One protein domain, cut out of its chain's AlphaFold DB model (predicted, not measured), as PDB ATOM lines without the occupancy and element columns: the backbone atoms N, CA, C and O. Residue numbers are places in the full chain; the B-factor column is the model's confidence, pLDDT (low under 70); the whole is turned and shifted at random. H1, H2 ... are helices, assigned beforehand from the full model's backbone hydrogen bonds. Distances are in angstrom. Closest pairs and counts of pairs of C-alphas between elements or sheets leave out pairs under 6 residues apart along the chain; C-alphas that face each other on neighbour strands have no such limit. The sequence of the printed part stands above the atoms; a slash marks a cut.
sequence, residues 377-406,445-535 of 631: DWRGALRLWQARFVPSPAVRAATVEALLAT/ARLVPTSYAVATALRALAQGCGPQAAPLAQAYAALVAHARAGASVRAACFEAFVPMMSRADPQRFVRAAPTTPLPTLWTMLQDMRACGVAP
ATOM      1  N   ASP A 377      57.077  16.554   2.737       86.31
ATOM      2  CA  ASP A 377      58.296  16.032   2.101       86.31
ATOM      3  C   ASP A 377      58.003  15.614   0.650       86.31
ATOM      4  O   ASP A 377      57.968  14.429   0.292       86.31
ATOM      5  N   TRP A 378      57.746  16.609  -0.201       89.44
ATOM      6  CA  TRP A 378      57.412  16.386  -1.607       89.44
ATOM      7  C   TRP A 378      58.574  15.741  -2.383       89.44
ATOM      8  O   TRP A 378      58.337  14.856  -3.206       89.44
ATOM      9  N   ARG A 379      59.836  16.084  -2.075       88.19
ATOM     10  CA  ARG A 379      61.018  15.451  -2.692       88.19
ATOM     11  C   ARG A 379      61.118  13.975  -2.332       88.19
ATOM     12  O   ARG A 379      61.334  13.140  -3.212       88.19
ATOM     13  N   GLY A 380      60.939  13.627  -1.058       84.75
ATOM     14  CA  GLY A 380      60.916  12.237  -0.610       84.75
ATOM     15  C   GLY A 380      59.773  11.438  -1.234       84.75
ATOM     16  O   GLY A 380      59.975  10.276  -1.596       84.75
ATOM     17  N   ALA A 381      58.603  12.056  -1.425       90.56
ATOM     18  CA  ALA A 381      57.485  11.446  -2.140       90.56
ATOM     19  C   ALA A 381      57.824  11.162  -3.617       90.56
ATOM     20  O   ALA A 381      57.608  10.042  -4.080       90.56
ATOM     21  N   LEU A 382      58.418  12.119  -4.340       91.44
ATOM     22  CA  LEU A 382      58.807  11.945  -5.749       91.44
ATOM     23  C   LEU A 382      59.940  10.923  -5.940       91.44
ATOM     24  O   LEU A 382      59.883  10.101  -6.854       91.44
ATOM     25  N   ARG A 383      60.927  10.886  -5.035       88.56
ATOM     26  CA  ARG A 383      61.965   9.835  -5.036       88.56
ATOM     27  C   ARG A 383      61.364   8.451  -4.797       88.56
ATOM     28  O   ARG A 383      61.741   7.484  -5.456       88.56
ATOM     29  N   LEU A 384      60.418   8.342  -3.860       88.69
ATOM     30  CA  LEU A 384      59.708   7.088  -3.608       88.69
ATOM     31  C   LEU A 384      58.878   6.665  -4.829       88.69
ATOM     32  O   LEU A 384      58.857   5.478  -5.151       88.69
ATOM     33  N   TRP A 385      58.236   7.624  -5.500       91.06
ATOM     34  CA  TRP A 385      57.502   7.405  -6.743       91.06
ATOM     35  C   TRP A 385      58.395   6.768  -7.816       91.06
ATOM     36  O   TRP A 385      58.117   5.644  -8.233       91.06
ATOM     37  N   GLN A 386      59.520   7.409  -8.163       89.19
ATOM     38  CA  GLN A 386      60.475   6.894  -9.158       89.19
ATOM     39  C   GLN A 386      61.034   5.507  -8.799       89.19
ATOM     40  O   GLN A 386      61.251   4.667  -9.673       89.19
ATOM     41  N   ALA A 387      61.266   5.250  -7.509       84.06
ATOM     42  CA  ALA A 387      61.885   4.008  -7.057       84.06
ATOM     43  C   ALA A 387      60.913   2.819  -6.951       84.06
ATOM     44  O   ALA A 387      61.354   1.668  -6.977       84.06
ATOM     45  N   ARG A 388      59.610   3.056  -6.735       86.31
ATOM     46  CA  ARG A 388      58.652   1.989  -6.372       86.31
ATOM     47  C   ARG A 388      57.481   1.830  -7.325       86.31
ATOM     48  O   ARG A 388      56.864   0.769  -7.278       86.31
ATOM     49  N   PHE A 389      57.181   2.817  -8.161       88.50
ATOM     50  CA  PHE A 389      56.022   2.786  -9.047       88.50
ATOM     51  C   PHE A 389      56.451   2.783 -10.514       88.50
ATOM     52  O   PHE A 389      57.495   3.325 -10.874       88.50
ATOM     53  N   VAL A 390      55.655   2.129 -11.360       86.88
ATOM     54  CA  VAL A 390      55.809   2.216 -12.814       86.88
ATOM     55  C   VAL A 390      55.532   3.668 -13.230       86.88
ATOM     56  O   VAL A 390      54.558   4.248 -12.737       86.88
ATOM     57  N   PRO A 391      56.370   4.280 -14.090       85.88
ATOM     58  CA  PRO A 391      56.126   5.626 -14.594       85.88
ATOM     59  C   PRO A 391      54.729   5.733 -15.215       85.88
ATOM     60  O   PRO A 391      54.310   4.857 -15.966       85.88
ATOM     61  N   SER A 392      54.007   6.805 -14.893       86.75
ATOM     62  CA  SER A 392      52.700   7.105 -15.481       86.75
ATOM     63  C   SER A 392      52.831   8.357 -16.345       86.75
ATOM     64  O   SER A 392      53.370   9.343 -15.840       86.75
ATOM     65  N   PRO A 393      52.307   8.375 -17.586       86.38
ATOM     66  CA  PRO A 393      52.362   9.561 -18.445       86.38
ATOM     67  C   PRO A 393      51.692  10.801 -17.830       86.38
ATOM     68  O   PRO A 393      52.103  11.921 -18.118       86.38
ATOM     69  N   ALA A 394      50.718  10.620 -16.925       87.50
ATOM     70  CA  ALA A 394      50.118  11.726 -16.173       87.50
ATOM     71  C   ALA A 394      51.122  12.453 -15.260       87.50
ATOM     72  O   ALA A 394      50.964  13.642 -15.002       87.50
ATOM     73  N   VAL A 395      52.142  11.753 -14.753       90.94
ATOM     74  CA  VAL A 395      53.202  12.328 -13.915       90.94
ATOM     75  C   VAL A 395      54.440  12.524 -14.785       90.94
ATOM     76  O   VAL A 395      55.283  11.634 -14.892       90.94
ATOM     77  N   ARG A 396      54.547  13.696 -15.420       90.12
ATOM     78  CA  ARG A 396      55.622  14.023 -16.370       90.12
ATOM     79  C   ARG A 396      57.016  13.809 -15.759       90.12
ATOM     80  O   ARG A 396      57.443  14.575 -14.895       90.12
ATOM     81  N   ALA A 397      57.741  12.802 -16.256       87.88
ATOM     82  CA  ALA A 397      59.055  12.401 -15.744       87.88
ATOM     83  C   ALA A 397      60.084  13.540 -15.792       87.88
ATOM     84  O   ALA A 397      60.711  13.823 -14.777       87.88
ATOM     85  N   ALA A 398      60.152  14.273 -16.909       88.31
ATOM     86  CA  ALA A 398      61.064  15.408 -17.071       88.31
ATOM     87  C   ALA A 398      60.872  16.495 -15.994       88.31
ATOM     88  O   ALA A 398      61.835  17.069 -15.495       88.31
ATOM     89  N   THR A 399      59.624  16.764 -15.588       87.94
ATOM     90  CA  THR A 399      59.334  17.727 -14.513       87.94
ATOM     91  C   THR A 399      59.783  17.185 -13.159       87.94
ATOM     92  O   THR A 399      60.341  17.926 -12.356       87.94
ATOM     93  N   VAL A 400      59.578  15.890 -12.903       89.75
ATOM     94  CA  VAL A 400      60.057  15.238 -11.676       89.75
ATOM     95  C   VAL A 400      61.584  15.280 -11.595       89.75
ATOM     96  O   VAL A 400      62.124  15.619 -10.547       89.75
ATOM     97  N   GLU A 401      62.277  14.971 -12.686       89.69
ATOM     98  CA  GLU A 401      63.741  14.981 -12.755       89.69
ATOM     99  C   GLU A 401      64.307  16.385 -12.533       89.69
ATOM    100  O   GLU A 401      65.171  16.553 -11.674       89.69
ATOM    101  N   ALA A 402      63.748  17.406 -13.189       88.00
ATOM    102  CA  ALA A 402      64.147  18.800 -12.984       88.00
ATOM    103  C   ALA A 402      63.971  19.264 -11.522       88.00
ATOM    104  O   ALA A 402      64.843  19.926 -10.953       88.00
ATOM    105  N   LEU A 403      62.867  18.872 -10.874       87.56
ATOM    106  CA  LEU A 403      62.596  19.193  -9.466       87.56
ATOM    107  C   LEU A 403      63.497  18.438  -8.475       87.56
ATOM    108  O   LEU A 403      63.710  18.893  -7.348       87.56
ATOM    109  N   LEU A 404      63.986  17.255  -8.852       87.00
ATOM    110  CA  LEU A 404      64.890  16.458  -8.021       87.00
ATOM    111  C   LEU A 404      66.365  16.818  -8.234       87.00
ATOM    112  O   LEU A 404      67.161  16.573  -7.325       87.00
ATOM    113  N   ALA A 405      66.709  17.400  -9.386       84.75
ATOM    114  CA  ALA A 405      68.039  17.918  -9.701       84.75
ATOM    115  C   ALA A 405      68.346  19.251  -8.999       84.75
ATOM    116  O   ALA A 405      69.509  19.590  -8.800       84.75
ATOM    117  N   THR A 406      67.320  20.005  -8.590       78.19
ATOM    118  CA  THR A 406      67.511  21.275  -7.880       78.19
ATOM    119  C   THR A 406      68.112  21.033  -6.486       78.19
ATOM    120  O   THR A 406      67.527  20.271  -5.703       78.19
ATOM    121  N   ALA A 445      60.702  -5.335  -8.122       68.38
ATOM    122  CA  ALA A 445      59.601  -5.055  -9.042       68.38
ATOM    123  C   ALA A 445      58.886  -3.731  -8.693       68.38
ATOM    124  O   ALA A 445      58.588  -3.449  -7.519       68.38
ATOM    125  N   ARG A 446      58.653  -2.912  -9.726       82.50
ATOM    126  CA  ARG A 446      57.871  -1.672  -9.643       82.50
ATOM    127  C   ARG A 446      56.383  -2.009  -9.604       82.50
ATOM    128  O   ARG A 446      55.931  -2.965 -10.224       82.50
ATOM    129  N   LEU A 447      55.624  -1.220  -8.857       83.50
ATOM    130  CA  LEU A 447      54.188  -1.398  -8.674       83.50
ATOM    131  C   LEU A 447      53.419  -0.609  -9.732       83.50
ATOM    132  O   LEU A 447      53.715   0.567  -9.955       83.50
ATOM    133  N   VAL A 448      52.394  -1.216 -10.326       83.00
ATOM    134  CA  VAL A 448      51.429  -0.480 -11.151       83.00
ATOM    135  C   VAL A 448      50.690   0.515 -10.244       83.00
ATOM    136  O   VAL A 448      50.111   0.102  -9.232       83.00
ATOM    137  N   PRO A 449      50.749   1.829 -10.523       84.62
ATOM    138  CA  PRO A 449      50.182   2.824  -9.629       84.62
ATOM    139  C   PRO A 449      48.653   2.833  -9.702       84.62
ATOM    140  O   PRO A 449      48.055   2.830 -10.773       84.62
ATOM    141  N   THR A 450      48.003   2.918  -8.543       85.81
ATOM    142  CA  THR A 450      46.564   3.207  -8.480       85.81
ATOM    143  C   THR A 450      46.305   4.679  -8.802       85.81
ATOM    144  O   THR A 450      47.170   5.530  -8.588       85.81
ATOM    145  N   SER A 451      45.083   5.032  -9.210       85.00
ATOM    146  CA  SER A 451      44.693   6.440  -9.415       85.00
ATOM    147  C   SER A 451      44.881   7.310  -8.166       85.00
ATOM    148  O   SER A 451      45.181   8.497  -8.268       85.00
ATOM    149  N   TYR A 452      44.775   6.725  -6.967       88.06
ATOM    150  CA  TYR A 452      45.093   7.419  -5.718       88.06
ATOM    151  C   TYR A 452      46.602   7.685  -5.567       88.06
ATOM    152  O   TYR A 452      46.996   8.771  -5.130       88.06
ATOM    153  N   ALA A 453      47.453   6.719  -5.933       90.69
ATOM    154  CA  ALA A 453      48.906   6.893  -5.933       90.69
ATOM    155  C   ALA A 453      49.327   7.978  -6.936       90.69
ATOM    156  O   ALA A 453      50.074   8.880  -6.559       90.69
ATOM    157  N   VAL A 454      48.764   7.953  -8.152       92.00
ATOM    158  CA  VAL A 454      48.960   8.993  -9.179       92.00
ATOM    159  C   VAL A 454      48.558  10.364  -8.634       92.00
ATOM    160  O   VAL A 454      49.372  11.280  -8.632       92.00
ATOM    161  N   ALA A 455      47.349  10.506  -8.080       92.25
ATOM    162  CA  ALA A 455      46.891  11.770  -7.496       92.25
ATOM    163  C   ALA A 455      47.803  12.279  -6.364       92.25
ATOM    164  O   ALA A 455      48.010  13.480  -6.213       92.25
ATOM    165  N   THR A 456      48.366  11.373  -5.562       93.88
ATOM    166  CA  THR A 456      49.300  11.730  -4.483       93.88
ATOM    167  C   THR A 456      50.654  12.180  -5.030       93.88
ATOM    168  O   THR A 456      51.202  13.167  -4.546       93.88
ATOM    169  N   ALA A 457      51.167  11.514  -6.066       94.56
ATOM    170  CA  ALA A 457      52.377  11.939  -6.762       94.56
ATOM    171  C   ALA A 457      52.185  13.299  -7.452       94.56
ATOM    172  O   ALA A 457      53.054  14.156  -7.340       94.56
ATOM    173  N   LEU A 458      51.024  13.538  -8.074       95.25
ATOM    174  CA  LEU A 458      50.668  14.834  -8.660       95.25
ATOM    175  C   LEU A 458      50.589  15.944  -7.608       95.25
ATOM    176  O   LEU A 458      51.037  17.053  -7.876       95.25
ATOM    177  N   ARG A 459      50.081  15.661  -6.397       93.88
ATOM    178  CA  ARG A 459      50.091  16.631  -5.284       93.88
ATOM    179  C   ARG A 459      51.513  17.001  -4.875       93.88
ATOM    180  O   ARG A 459      51.810  18.184  -4.739       93.88
ATOM    181  N   ALA A 460      52.386  16.005  -4.722       93.38
ATOM    182  CA  ALA A 460      53.796  16.236  -4.415       93.38
ATOM    183  C   ALA A 460      54.507  17.005  -5.544       93.38
ATOM    184  O   ALA A 460      55.252  17.939  -5.269       93.38
ATOM    185  N   LEU A 461      54.232  16.665  -6.806       93.88
ATOM    186  CA  LEU A 461      54.766  17.367  -7.973       93.88
ATOM    187  C   LEU A 461      54.311  18.827  -7.988       93.88
ATOM    188  O   LEU A 461      55.147  19.722  -8.068       93.88
ATOM    189  N   ALA A 462      53.007  19.078  -7.849       92.31
ATOM    190  CA  ALA A 462      52.460  20.429  -7.817       92.31
ATOM    191  C   ALA A 462      53.057  21.246  -6.660       92.31
ATOM    192  O   ALA A 462      53.385  22.415  -6.841       92.31
ATOM    193  N   GLN A 463      53.235  20.631  -5.485       90.06
ATOM    194  CA  GLN A 463      53.892  21.269  -4.345       90.06
ATOM    195  C   GLN A 463      55.363  21.602  -4.636       90.06
ATOM    196  O   GLN A 463      55.811  22.682  -4.256       90.06
ATOM    197  N   GLY A 464      56.091  20.715  -5.320       87.31
ATOM    198  CA  GLY A 464      57.482  20.933  -5.725       87.31
ATOM    199  C   GLY A 464      57.654  22.050  -6.753       87.31
ATOM    200  O   GLY A 464      58.572  22.854  -6.620       87.31
ATOM    201  N   CYS A 465      56.733  22.173  -7.716       87.81
ATOM    202  CA  CYS A 465      56.698  23.311  -8.642       87.81
ATOM    203  C   CYS A 465      56.463  24.657  -7.925       87.81
ATOM    204  O   CYS A 465      56.753  25.717  -8.482       87.81
ATOM    205  N   GLY A 466      55.915  24.642  -6.705       82.88
ATOM    206  CA  GLY A 466      55.566  25.858  -5.977       82.88
ATOM    207  C   GLY A 466      54.571  26.729  -6.763       82.88
ATOM    208  O   GLY A 466      53.764  26.202  -7.523       82.88
ATOM    209  N   PRO A 467      54.595  28.065  -6.610       75.88
ATOM    210  CA  PRO A 467      53.725  28.968  -7.364       75.88
ATOM    211  C   PRO A 467      54.195  29.229  -8.811       75.88
ATOM    212  O   PRO A 467      53.674  30.132  -9.464       75.88
ATOM    213  N   GLN A 468      55.178  28.486  -9.332       79.81
ATOM    214  CA  GLN A 468      55.712  28.716 -10.675       79.81
ATOM    215  C   GLN A 468      54.697  28.286 -11.744       79.81
ATOM    216  O   GLN A 468      54.367  27.106 -11.881       79.81
ATOM    217  N   ALA A 469      54.206  29.250 -12.527       77.56
ATOM    218  CA  ALA A 469      53.109  29.034 -13.468       77.56
ATOM    219  C   ALA A 469      53.455  28.056 -14.606       77.56
ATOM    220  O   ALA A 469      52.656  27.178 -14.923       77.56
ATOM    221  N   ALA A 470      54.649  28.171 -15.196       83.81
ATOM    222  CA  ALA A 470      55.067  27.354 -16.337       83.81
ATOM    223  C   ALA A 470      55.180  25.843 -16.027       83.81
ATOM    224  O   ALA A 470      54.514  25.057 -16.708       83.81
ATOM    225  N   PRO A 471      55.938  25.384 -15.008       86.88
ATOM    226  CA  PRO A 471      56.051  23.951 -14.720       86.88
ATOM    227  C   PRO A 471      54.735  23.345 -14.210       86.88
ATOM    228  O   PRO A 471      54.434  22.190 -14.518       86.88
ATOM    229  N   LEU A 472      53.909  24.116 -13.489       88.44
ATOM    230  CA  LEU A 472      52.558  23.691 -13.105       88.44
ATOM    231  C   LEU A 472      51.643  23.495 -14.320       88.44
ATOM    232  O   LEU A 472      50.929  22.495 -14.382       88.44
ATOM    233  N   ALA A 473      51.667  24.425 -15.280       87.94
ATOM    234  CA  ALA A 473      50.877  24.331 -16.505       87.94
ATOM    235  C   ALA A 473      51.287  23.116 -17.348       87.94
ATOM    236  O   ALA A 473      50.427  22.348 -17.775       87.94
ATOM    237  N   GLN A 474      52.592  22.881 -17.518       90.19
ATOM    238  CA  GLN A 474      53.101  21.721 -18.258       90.19
ATOM    239  C   GLN A 474      52.701  20.390 -17.607       90.19
ATOM    240  O   GLN A 474      52.317  19.449 -18.302       90.19
ATOM    241  N   ALA A 475      52.773  20.303 -16.277       91.06
ATOM    242  CA  ALA A 475      52.365  19.105 -15.549       91.06
ATOM    243  C   ALA A 475      50.850  18.857 -15.632       91.06
ATOM    244  O   ALA A 475      50.420  17.712 -15.771       91.06
ATOM    245  N   TYR A 476      50.040  19.917 -15.594       93.38
ATOM    246  CA  TYR A 476      48.597  19.813 -15.795       93.38
ATOM    247  C   TYR A 476      48.238  19.400 -17.227       93.38
ATOM    248  O   TYR A 476      47.411  18.511 -17.418       93.38
ATOM    249  N   ALA A 477      48.897  19.976 -18.235       92.19
ATOM    250  CA  ALA A 477      48.689  19.606 -19.633       92.19
ATOM    251  C   ALA A 477      49.002  18.121 -19.884       92.19
ATOM    252  O   ALA A 477      48.243  17.447 -20.578       92.19
ATOM    253  N   ALA A 478      50.055  17.582 -19.257       92.31
ATOM    254  CA  ALA A 478      50.374  16.154 -19.321       92.31
ATOM    255  C   ALA A 478      49.264  15.271 -18.718       92.31
ATOM    256  O   ALA A 478      48.914  14.241 -19.299       92.31
ATOM    257  N   LEU A 479      48.661  15.687 -17.595       93.94
ATOM    258  CA  LEU A 479      47.497  15.003 -17.021       93.94
ATOM    259  C   LEU A 479      46.312  14.997 -17.998       93.94
ATOM    260  O   LEU A 479      45.705  13.945 -18.199       93.94
ATOM    261  N   VAL A 480      45.977  16.148 -18.587       92.75
ATOM    262  CA  VAL A 480      44.835  16.274 -19.509       92.75
ATOM    263  C   VAL A 480      45.062  15.454 -20.776       92.75
ATOM    264  O   VAL A 480      44.167  14.718 -21.181       92.75
ATOM    265  N   ALA A 481      46.256  15.513 -21.368       90.56
ATOM    266  CA  ALA A 481      46.605  14.702 -22.532       90.56
ATOM    267  C   ALA A 481      46.469  13.200 -22.235       90.56
ATOM    268  O   ALA A 481      45.871  12.464 -23.016       90.56
ATOM    269  N   HIS A 482      46.943  12.755 -21.065       88.75
ATOM    270  CA  HIS A 482      46.797  11.362 -20.647       88.75
ATOM    271  C   HIS A 482      45.332  10.956 -20.433       88.75
ATOM    272  O   HIS A 482      44.938   9.863 -20.827       88.75
ATOM    273  N   ALA A 483      44.520  11.832 -19.836       87.62
ATOM    274  CA  ALA A 483      43.096  11.581 -19.630       87.62
ATOM    275  C   ALA A 483      42.323  11.509 -20.961       87.62
ATOM    276  O   ALA A 483      41.502  10.613 -21.141       87.62
ATOM    277  N   ARG A 484      42.626  12.399 -21.918       87.00
ATOM    278  CA  ARG A 484      42.014  12.403 -23.260       87.00
ATOM    279  C   ARG A 484      42.402  11.185 -24.098       87.00
ATOM    280  O   ARG A 484      41.610  10.752 -24.921       87.00
ATOM    281  N   ALA A 485      43.566  10.588 -23.844       83.94
ATOM    282  CA  ALA A 485      43.989   9.331 -24.462       83.94
ATOM    283  C   ALA A 485      43.238   8.084 -23.930       83.94
ATOM    284  O   ALA A 485      43.675   6.961 -24.163       83.94
ATOM    285  N   GLY A 486      42.138   8.256 -23.184       74.44
ATOM    286  CA  GLY A 486      41.293   7.160 -22.694       74.44
ATOM    287  C   GLY A 486      41.782   6.494 -21.403       74.44
ATOM    288  O   GLY A 486      41.223   5.482 -20.980       74.44
ATOM    289  N   ALA A 487      42.810   7.033 -20.742       75.88
ATOM    290  CA  ALA A 487      43.301   6.470 -19.488       75.88
ATOM    291  C   ALA A 487      42.320   6.712 -18.324       75.88
ATOM    292  O   ALA A 487      41.734   7.786 -18.189       75.88
ATOM    293  N   SER A 488      42.196   5.736 -17.414       75.00
ATOM    294  CA  SER A 488      41.328   5.841 -16.229       75.00
ATOM    295  C   SER A 488      41.869   6.858 -15.210       75.00
ATOM    296  O   SER A 488      42.586   6.525 -14.259       75.00
ATOM    297  N   VAL A 489      41.520   8.130 -15.403       83.50
ATOM    298  CA  VAL A 489      41.850   9.242 -14.504       83.50
ATOM    299  C   VAL A 489      40.658   9.545 -13.593       83.50
ATOM    300  O   VAL A 489      39.505   9.506 -14.002       83.50
ATOM    301  N   ARG A 490      40.925   9.851 -12.317       89.88
ATOM    302  CA  ARG A 490      39.889  10.236 -11.341       89.88
ATOM    303  C   ARG A 490      39.976  11.719 -11.002       89.88
ATOM    304  O   ARG A 490      41.049  12.311 -11.075       89.88
ATOM    305  N   ALA A 491      38.884  12.285 -10.487       90.06
ATOM    306  CA  ALA A 491      38.823  13.680 -10.029       90.06
ATOM    307  C   ALA A 491      39.949  14.060  -9.046       90.06
ATOM    308  O   ALA A 491      40.440  15.183  -9.070       90.06
ATOM    309  N   ALA A 492      40.431  13.106  -8.237       89.88
ATOM    310  CA  ALA A 492      41.566  13.298  -7.330       89.88
ATOM    311  C   ALA A 492      42.852  13.787  -8.030       89.88
ATOM    312  O   ALA A 492      43.646  14.487  -7.405       89.88
ATOM    313  N   CYS A 493      43.064  13.416  -9.297       92.19
ATOM    314  CA  CYS A 493      44.227  13.838 -10.077       92.19
ATOM    315  C   CYS A 493      44.138  15.323 -10.462       92.19
ATOM    316  O   CYS A 493      45.129  16.034 -10.351       92.19
ATOM    317  N   PHE A 494      42.949  15.809 -10.830       93.94
ATOM    318  CA  PHE A 494      42.701  17.230 -11.106       93.94
ATOM    319  C   PHE A 494      42.775  18.069  -9.823       93.94
ATOM    320  O   PHE A 494      43.430  19.111  -9.775       93.94
ATOM    321  N   GLU A 495      42.181  17.562  -8.737       93.88
ATOM    322  CA  GLU A 495      42.213  18.189  -7.410       93.88
ATOM    323  C   GLU A 495      43.638  18.453  -6.901       93.88
ATOM    324  O   GLU A 495      43.839  19.385  -6.121       93.88
ATOM    325  N   ALA A 496      44.625  17.665  -7.339       92.44
ATOM    326  CA  ALA A 496      46.016  17.803  -6.926       92.44
ATOM    327  C   ALA A 496      46.617  19.180  -7.251       92.44
ATOM    328  O   ALA A 496      47.443  19.687  -6.490       92.44
ATOM    329  N   PHE A 497      46.170  19.803  -8.342       92.75
ATOM    330  CA  PHE A 497      46.701  21.075  -8.825       92.75
ATOM    331  C   PHE A 497      46.005  22.295  -8.212       92.75
ATOM    332  O   PHE A 497      46.621  23.356  -8.074       92.75
ATOM    333  N   VAL A 498      44.745  22.153  -7.780       92.31
ATOM    334  CA  VAL A 498      43.914  23.272  -7.301       92.31
ATOM    335  C   VAL A 498      44.580  24.071  -6.170       92.31
ATOM    336  O   VAL A 498      44.598  25.303  -6.259       92.31
ATOM    337  N   PRO A 499      45.158  23.459  -5.110       88.81
ATOM    338  CA  PRO A 499      45.775  24.220  -4.025       88.81
ATOM    339  C   PRO A 499      46.954  25.087  -4.465       88.81
ATOM    340  O   PRO A 499      47.115  26.172  -3.912       88.81
ATOM    341  N   MET A 500      47.771  24.624  -5.416       88.75
ATOM    342  CA  MET A 500      48.964  25.350  -5.870       88.75
ATOM    343  C   MET A 500      48.609  26.402  -6.915       88.75
ATOM    344  O   MET A 500      48.975  27.562  -6.747       88.75
ATOM    345  N   MET A 501      47.790  26.053  -7.910       88.75
ATOM    346  CA  MET A 501      47.351  26.996  -8.946       88.75
ATOM    347  C   MET A 501      46.586  28.187  -8.360       88.75
ATOM    348  O   MET A 501      46.859  29.336  -8.691       88.75
ATOM    349  N   SER A 502      45.690  27.933  -7.403       88.00
ATOM    350  CA  SER A 502      44.944  29.005  -6.729       88.00
ATOM    351  C   SER A 502      45.763  29.828  -5.728       88.00
ATOM    352  O   SER A 502      45.253  30.830  -5.226       88.00
ATOM    353  N   ARG A 503      46.986  29.405  -5.376       85.56
ATOM    354  CA  ARG A 503      47.935  30.196  -4.572       85.56
ATOM    355  C   ARG A 503      48.890  30.995  -5.451       85.56
ATOM    356  O   ARG A 503      49.227  32.104  -5.059       85.56
ATOM    357  N   ALA A 504      49.292  30.435  -6.592       82.88
ATOM    358  CA  ALA A 504      50.145  31.093  -7.575       82.88
ATOM    359  C   ALA A 504      49.505  32.391  -8.078       82.88
ATOM    360  O   ALA A 504      50.126  33.446  -8.012       82.88
ATOM    361  N   ASP A 505      48.235  32.324  -8.489       80.75
ATOM    362  CA  ASP A 505      47.451  33.510  -8.835       80.75
ATOM    363  C   ASP A 505      45.969  33.323  -8.458       80.75
ATOM    364  O   ASP A 505      45.165  32.801  -9.241       80.75
ATOM    365  N   PRO A 506      45.568  33.747  -7.244       83.88
ATOM    366  CA  PRO A 506      44.198  33.591  -6.777       83.88
ATOM    367  C   PRO A 506      43.159  34.297  -7.656       83.88
ATOM    368  O   PRO A 506      42.021  33.836  -7.733       83.88
ATOM    369  N   GLN A 507      43.507  35.428  -8.283       82.25
ATOM    370  CA  GLN A 507      42.548  36.198  -9.077       82.25
ATOM    371  C   GLN A 507      42.359  35.592 -10.468       82.25
ATOM    372  O   GLN A 507      41.213  35.447 -10.904       82.25
ATOM    373  N   ARG A 508      43.452  35.198 -11.132       81.31
ATOM    374  CA  ARG A 508      43.406  34.585 -12.468       81.31
ATOM    375  C   ARG A 508      42.908  33.145 -12.437       81.31
ATOM    376  O   ARG A 508      42.185  32.740 -13.332       81.31
ATOM    377  N   PHE A 509      43.129  32.389 -11.360       84.50
ATOM    378  CA  PHE A 509      42.517  31.059 -11.237       84.50
ATOM    379  C   PHE A 509      40.972  31.100 -11.278       84.50
ATOM    380  O   PHE A 509      40.318  30.132 -11.667       84.50
ATOM    381  N   VAL A 510      40.373  32.235 -10.894       83.50
ATOM    382  CA  VAL A 510      38.918  32.454 -10.905       83.50
ATOM    383  C   VAL A 510      38.427  33.149 -12.179       83.50
ATOM    384  O   VAL A 510      37.257  33.001 -12.539       83.50
ATOM    385  N   ARG A 511      39.282  33.923 -12.855       78.19
ATOM    386  CA  ARG A 511      38.925  34.720 -14.036       78.19
ATOM    387  C   ARG A 511      39.791  34.328 -15.221       78.19
ATOM    388  O   ARG A 511      41.005  34.441 -15.134       78.19
ATOM    389  N   ALA A 512      39.163  33.971 -16.338       63.81
ATOM    390  CA  ALA A 512      39.872  33.808 -17.599       63.81
ATOM    391  C   ALA A 512      40.598  35.118 -17.946       63.81
ATOM    392  O   ALA A 512      39.964  36.157 -18.126       63.81
ATOM    393  N   ALA A 513      41.926  35.065 -17.969       61.38
ATOM    394  CA  ALA A 513      42.778  36.113 -18.502       61.38
ATOM    395  C   ALA A 513      43.556  35.501 -19.678       61.38
ATOM    396  O   ALA A 513      44.110  34.412 -19.511       61.38
ATOM    397  N   PRO A 514      43.612  36.163 -20.845       57.16
ATOM    398  CA  PRO A 514      44.180  35.586 -22.067       57.16
ATOM    399  C   PRO A 514      45.700  35.340 -22.007       57.16
ATOM    400  O   PRO A 514      46.243  34.672 -22.873       57.16
ATOM    401  N   THR A 515      46.398  35.849 -20.987       59.41
ATOM    402  CA  THR A 515      47.869  35.890 -20.932       59.41
ATOM    403  C   THR A 515      48.520  34.849 -20.016       59.41
ATOM    404  O   THR A 515      49.744  34.838 -19.897       59.41
ATOM    405  N   THR A 516      47.759  33.974 -19.344       62.88
ATOM    406  CA  THR A 516      48.340  32.968 -18.433       62.88
ATOM    407  C   THR A 516      48.201  31.533 -18.927       62.88
ATOM    408  O   THR A 516      47.088  31.123 -19.241       62.88
ATOM    409  N   PRO A 517      49.273  30.719 -18.851       72.94
ATOM    410  CA  PRO A 517      49.231  29.304 -19.225       72.94
ATOM    411  C   PRO A 517      48.542  28.407 -18.177       72.94
ATOM    412  O   PRO A 517      48.399  27.207 -18.394       72.94
ATOM    413  N   LEU A 518      48.151  28.946 -17.014       82.31
ATOM    414  CA  LEU A 518      47.492  28.178 -15.955       82.31
ATOM    415  C   LEU A 518      45.987  28.034 -16.229       82.31
ATOM    416  O   LEU A 518      45.332  29.037 -16.523       82.31
ATOM    417  N   PRO A 519      45.404  26.836 -16.048       86.50
ATOM    418  CA  PRO A 519      43.967  26.655 -16.168       86.50
ATOM    419  C   PRO A 519      43.235  27.406 -15.047       86.50
ATOM    420  O   PRO A 519      43.652  27.425 -13.885       86.50
ATOM    421  N   THR A 520      42.094  27.987 -15.395       89.88
ATOM    422  CA  THR A 520      41.107  28.472 -14.430       89.88
ATOM    423  C   THR A 520      40.326  27.302 -13.824       89.88
ATOM    424  O   THR A 520      40.338  26.179 -14.338       89.88
ATOM    425  N   LEU A 521      39.567  27.556 -12.758       90.69
ATOM    426  CA  LEU A 521      38.643  26.549 -12.224       90.69
ATOM    427  C   LEU A 521      37.589  26.113 -13.264       90.69
ATOM    428  O   LEU A 521      37.162  24.963 -13.256       90.69
ATOM    429  N   TRP A 522      37.207  27.004 -14.185       89.06
ATOM    430  CA  TRP A 522      36.213  26.725 -15.224       89.06
ATOM    431  C   TRP A 522      36.784  25.899 -16.370       89.06
ATOM    432  O   TRP A 522      36.136  24.954 -16.808       89.06
ATOM    433  N   THR A 523      38.014  26.189 -16.800       90.81
ATOM    434  CA  THR A 523      38.703  25.352 -17.795       90.81
ATOM    435  C   THR A 523      38.975  23.966 -17.221       90.81
ATOM    436  O   THR A 523      38.776  22.979 -17.911       90.81
ATOM    437  N   MET A 524      39.315  23.861 -15.930       93.25
ATOM    438  CA  MET A 524      39.452  22.560 -15.270       93.25
ATOM    439  C   MET A 524      38.124  21.793 -15.216       93.25
ATOM    440  O   MET A 524      38.113  20.588 -15.443       93.25
ATOM    441  N   LEU A 525      36.997  22.467 -14.961       91.56
ATOM    442  CA  LEU A 525      35.672  21.843 -15.037       91.56
ATOM    443  C   LEU A 525      35.356  21.343 -16.457       91.56
ATOM    444  O   LEU A 525      34.818  20.247 -16.609       91.56
ATOM    445  N   GLN A 526      35.691  22.127 -17.483       91.12
ATOM    446  CA  GLN A 526      35.526  21.739 -18.885       91.12
ATOM    447  C   GLN A 526      36.420  20.551 -19.252       91.12
ATOM    448  O   GLN A 526      35.924  19.589 -19.826       91.12
ATOM    449  N   ASP A 527      37.694  20.565 -18.854       93.00
ATOM    450  CA  ASP A 527      38.623  19.451 -19.070       93.00
ATOM    451  C   ASP A 527      38.138  18.174 -18.381       93.00
ATOM    452  O   ASP A 527      38.147  17.105 -18.986       93.00
ATOM    453  N   MET A 528      37.667  18.279 -17.135       91.75
ATOM    454  CA  MET A 528      37.085  17.153 -16.406       91.75
ATOM    455  C   MET A 528      35.877  16.573 -17.155       91.75
ATOM    456  O   MET A 528      35.823  15.361 -17.349       91.75
ATOM    457  N   ARG A 529      34.962  17.420 -17.647       90.56
ATOM    458  CA  ARG A 529      33.806  16.990 -18.456       90.56
ATOM    459  C   ARG A 529      34.235  16.333 -19.770       90.56
ATOM    460  O   ARG A 529      33.739  15.257 -20.082       90.56
ATOM    461  N   ALA A 530      35.185  16.932 -20.488       88.31
ATOM    462  CA  ALA A 530      35.720  16.394 -21.738       88.31
ATOM    463  C   ALA A 530      36.416  15.034 -21.545       88.31
ATOM    464  O   ALA A 530      36.416  14.209 -22.449       88.31
ATOM    465  N   CYS A 531      36.974  14.782 -20.359       86.19
ATOM    466  CA  CYS A 531      37.590  13.504 -20.005       86.19
ATOM    467  C   CYS A 531      36.612  12.513 -19.339       86.19
ATOM    468  O   CYS A 531      37.058  11.496 -18.810       86.19
ATOM    469  N   GLY A 532      35.308  12.812 -19.275       86.69
ATOM    470  CA  GLY A 532      34.315  11.945 -18.623       86.69
ATOM    471  C   GLY A 532      34.457  11.843 -17.095       86.69
ATOM    472  O   GLY A 532      33.989  10.885 -16.482       86.69
ATOM    473  N   VAL A 533      35.112  12.812 -16.450       88.38
ATOM    474  CA  VAL A 533      35.364  12.832 -15.003       88.38
ATOM    475  C   VAL A 533      34.423  13.818 -14.309       88.38
ATOM    476  O   VAL A 533      34.489  15.025 -14.521       88.38
ATOM    477  N   ALA A 534      33.586  13.326 -13.395       87.75
ATOM    478  CA  ALA A 534      32.699  14.180 -12.603       87.75
ATOM    479  C   ALA A 534      33.419  14.821 -11.390       87.75
ATOM    480  O   ALA A 534      34.166  14.133 -10.678       87.75
ATOM    481  N   PRO A 535      33.190  16.119 -11.095       89.56
ATOM    482  CA  PRO A 535      33.639  16.750  -9.854       89.56
ATOM    483  C   PRO A 535      33.036  16.091  -8.607       89.56
ATOM    484  O   PRO A 535      31.884  15.669  -8.594       89.56
TER     485      PRO A 535
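What this domain is: This is residues 377 to 406 and 445 to 535 of the 631 residues of an uncharacterized protein of Malassezia sympodialis (strain ATCC 42132) (UniProt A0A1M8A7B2). A helical hairpin, H3 and H4, stands in the middle of a compact slab of helices, with H1 and H2 on one side of it, both packed on H3 at steep tilts of 43 and 47 degrees. On the other side the two short helices H5 and H6 follow each other nearly end to end, and H7 lies beyond them; the long link of residues 505 to 520 loops out past the end of H6 before it comes back to H7. The printed part has 121 residues with seven named helices, H1 to H7 in that order, and no named strand; the class is all helix. The radius of gyration of the C-alphas is 13.7 A, and they span 44 by 33 by 19 A.

Where its parts are: H1, residues 378 to 388, begins at C-alpha 378 (57.412, 16.386, -1.607) and is 15.2 A long. H2, residues 397 to 405, is 12.2 A long. After the cut come H3, residues 451 to 465, 20.7 A long, and H4, residues 469 to 484, the longest at 22.3 A; C-alpha 469 is at (53.109, 29.034, -13.468). H5 is residues 491 to 495 and H6 residues 498 to 504. H7, residues 521 to 530, is 14.2 A long and ends at C-alpha 530 (35.720, 16.394, -21.738).

How they stand to each other: H3 is the hub and touches H1, H2, H4 and H5. It touches H1 at a steep tilt of 43 degrees, opposite ways, the closest C-alphas being those of Trp 378 and Ala 460, 4.6 A apart. H2 touches residues 461 to 465 of H3 alone, with Leu 403 and Gly 464 closest, their C-alphas 6.6 A apart. H3 and H4 form a hairpin at a shallow tilt of 19 degrees, opposite ways; the closest C-alphas are those of Cys 465 and Leu 472, 6.1 A. H5 touches H3, with the C-alphas of Ala 455 and Cys 493 closest at 4.2 A. H6 only just touches H4, with 3 pairs of C-alphas within 8 A, the closest being Ala 469 and Ala 504, 6.9 A. H7 only just touches H5, also with 3 pairs, the closest being the C-alphas of Ala 491 and Met 528, 7.5 A. H1 and H7 are apart. Every O i to N i+4 pair is within hydrogen-bond range in H1, H2, H3, H4, H5 and H7; in H6 it is 2 of 3.

The domain as a whole: The C-alphas farthest apart, those of Ala 445 and Ala 513, are 45.5 A apart. Residues 407 to 444 are not printed, and C-alphas 406 and 445 are 27.5 A apart across this cut. Of the links that are printed whole, H6 to H7 is long. The mean pLDDT of the printed part is 86.4, with residue 445 and residues 512 to 516 under 70.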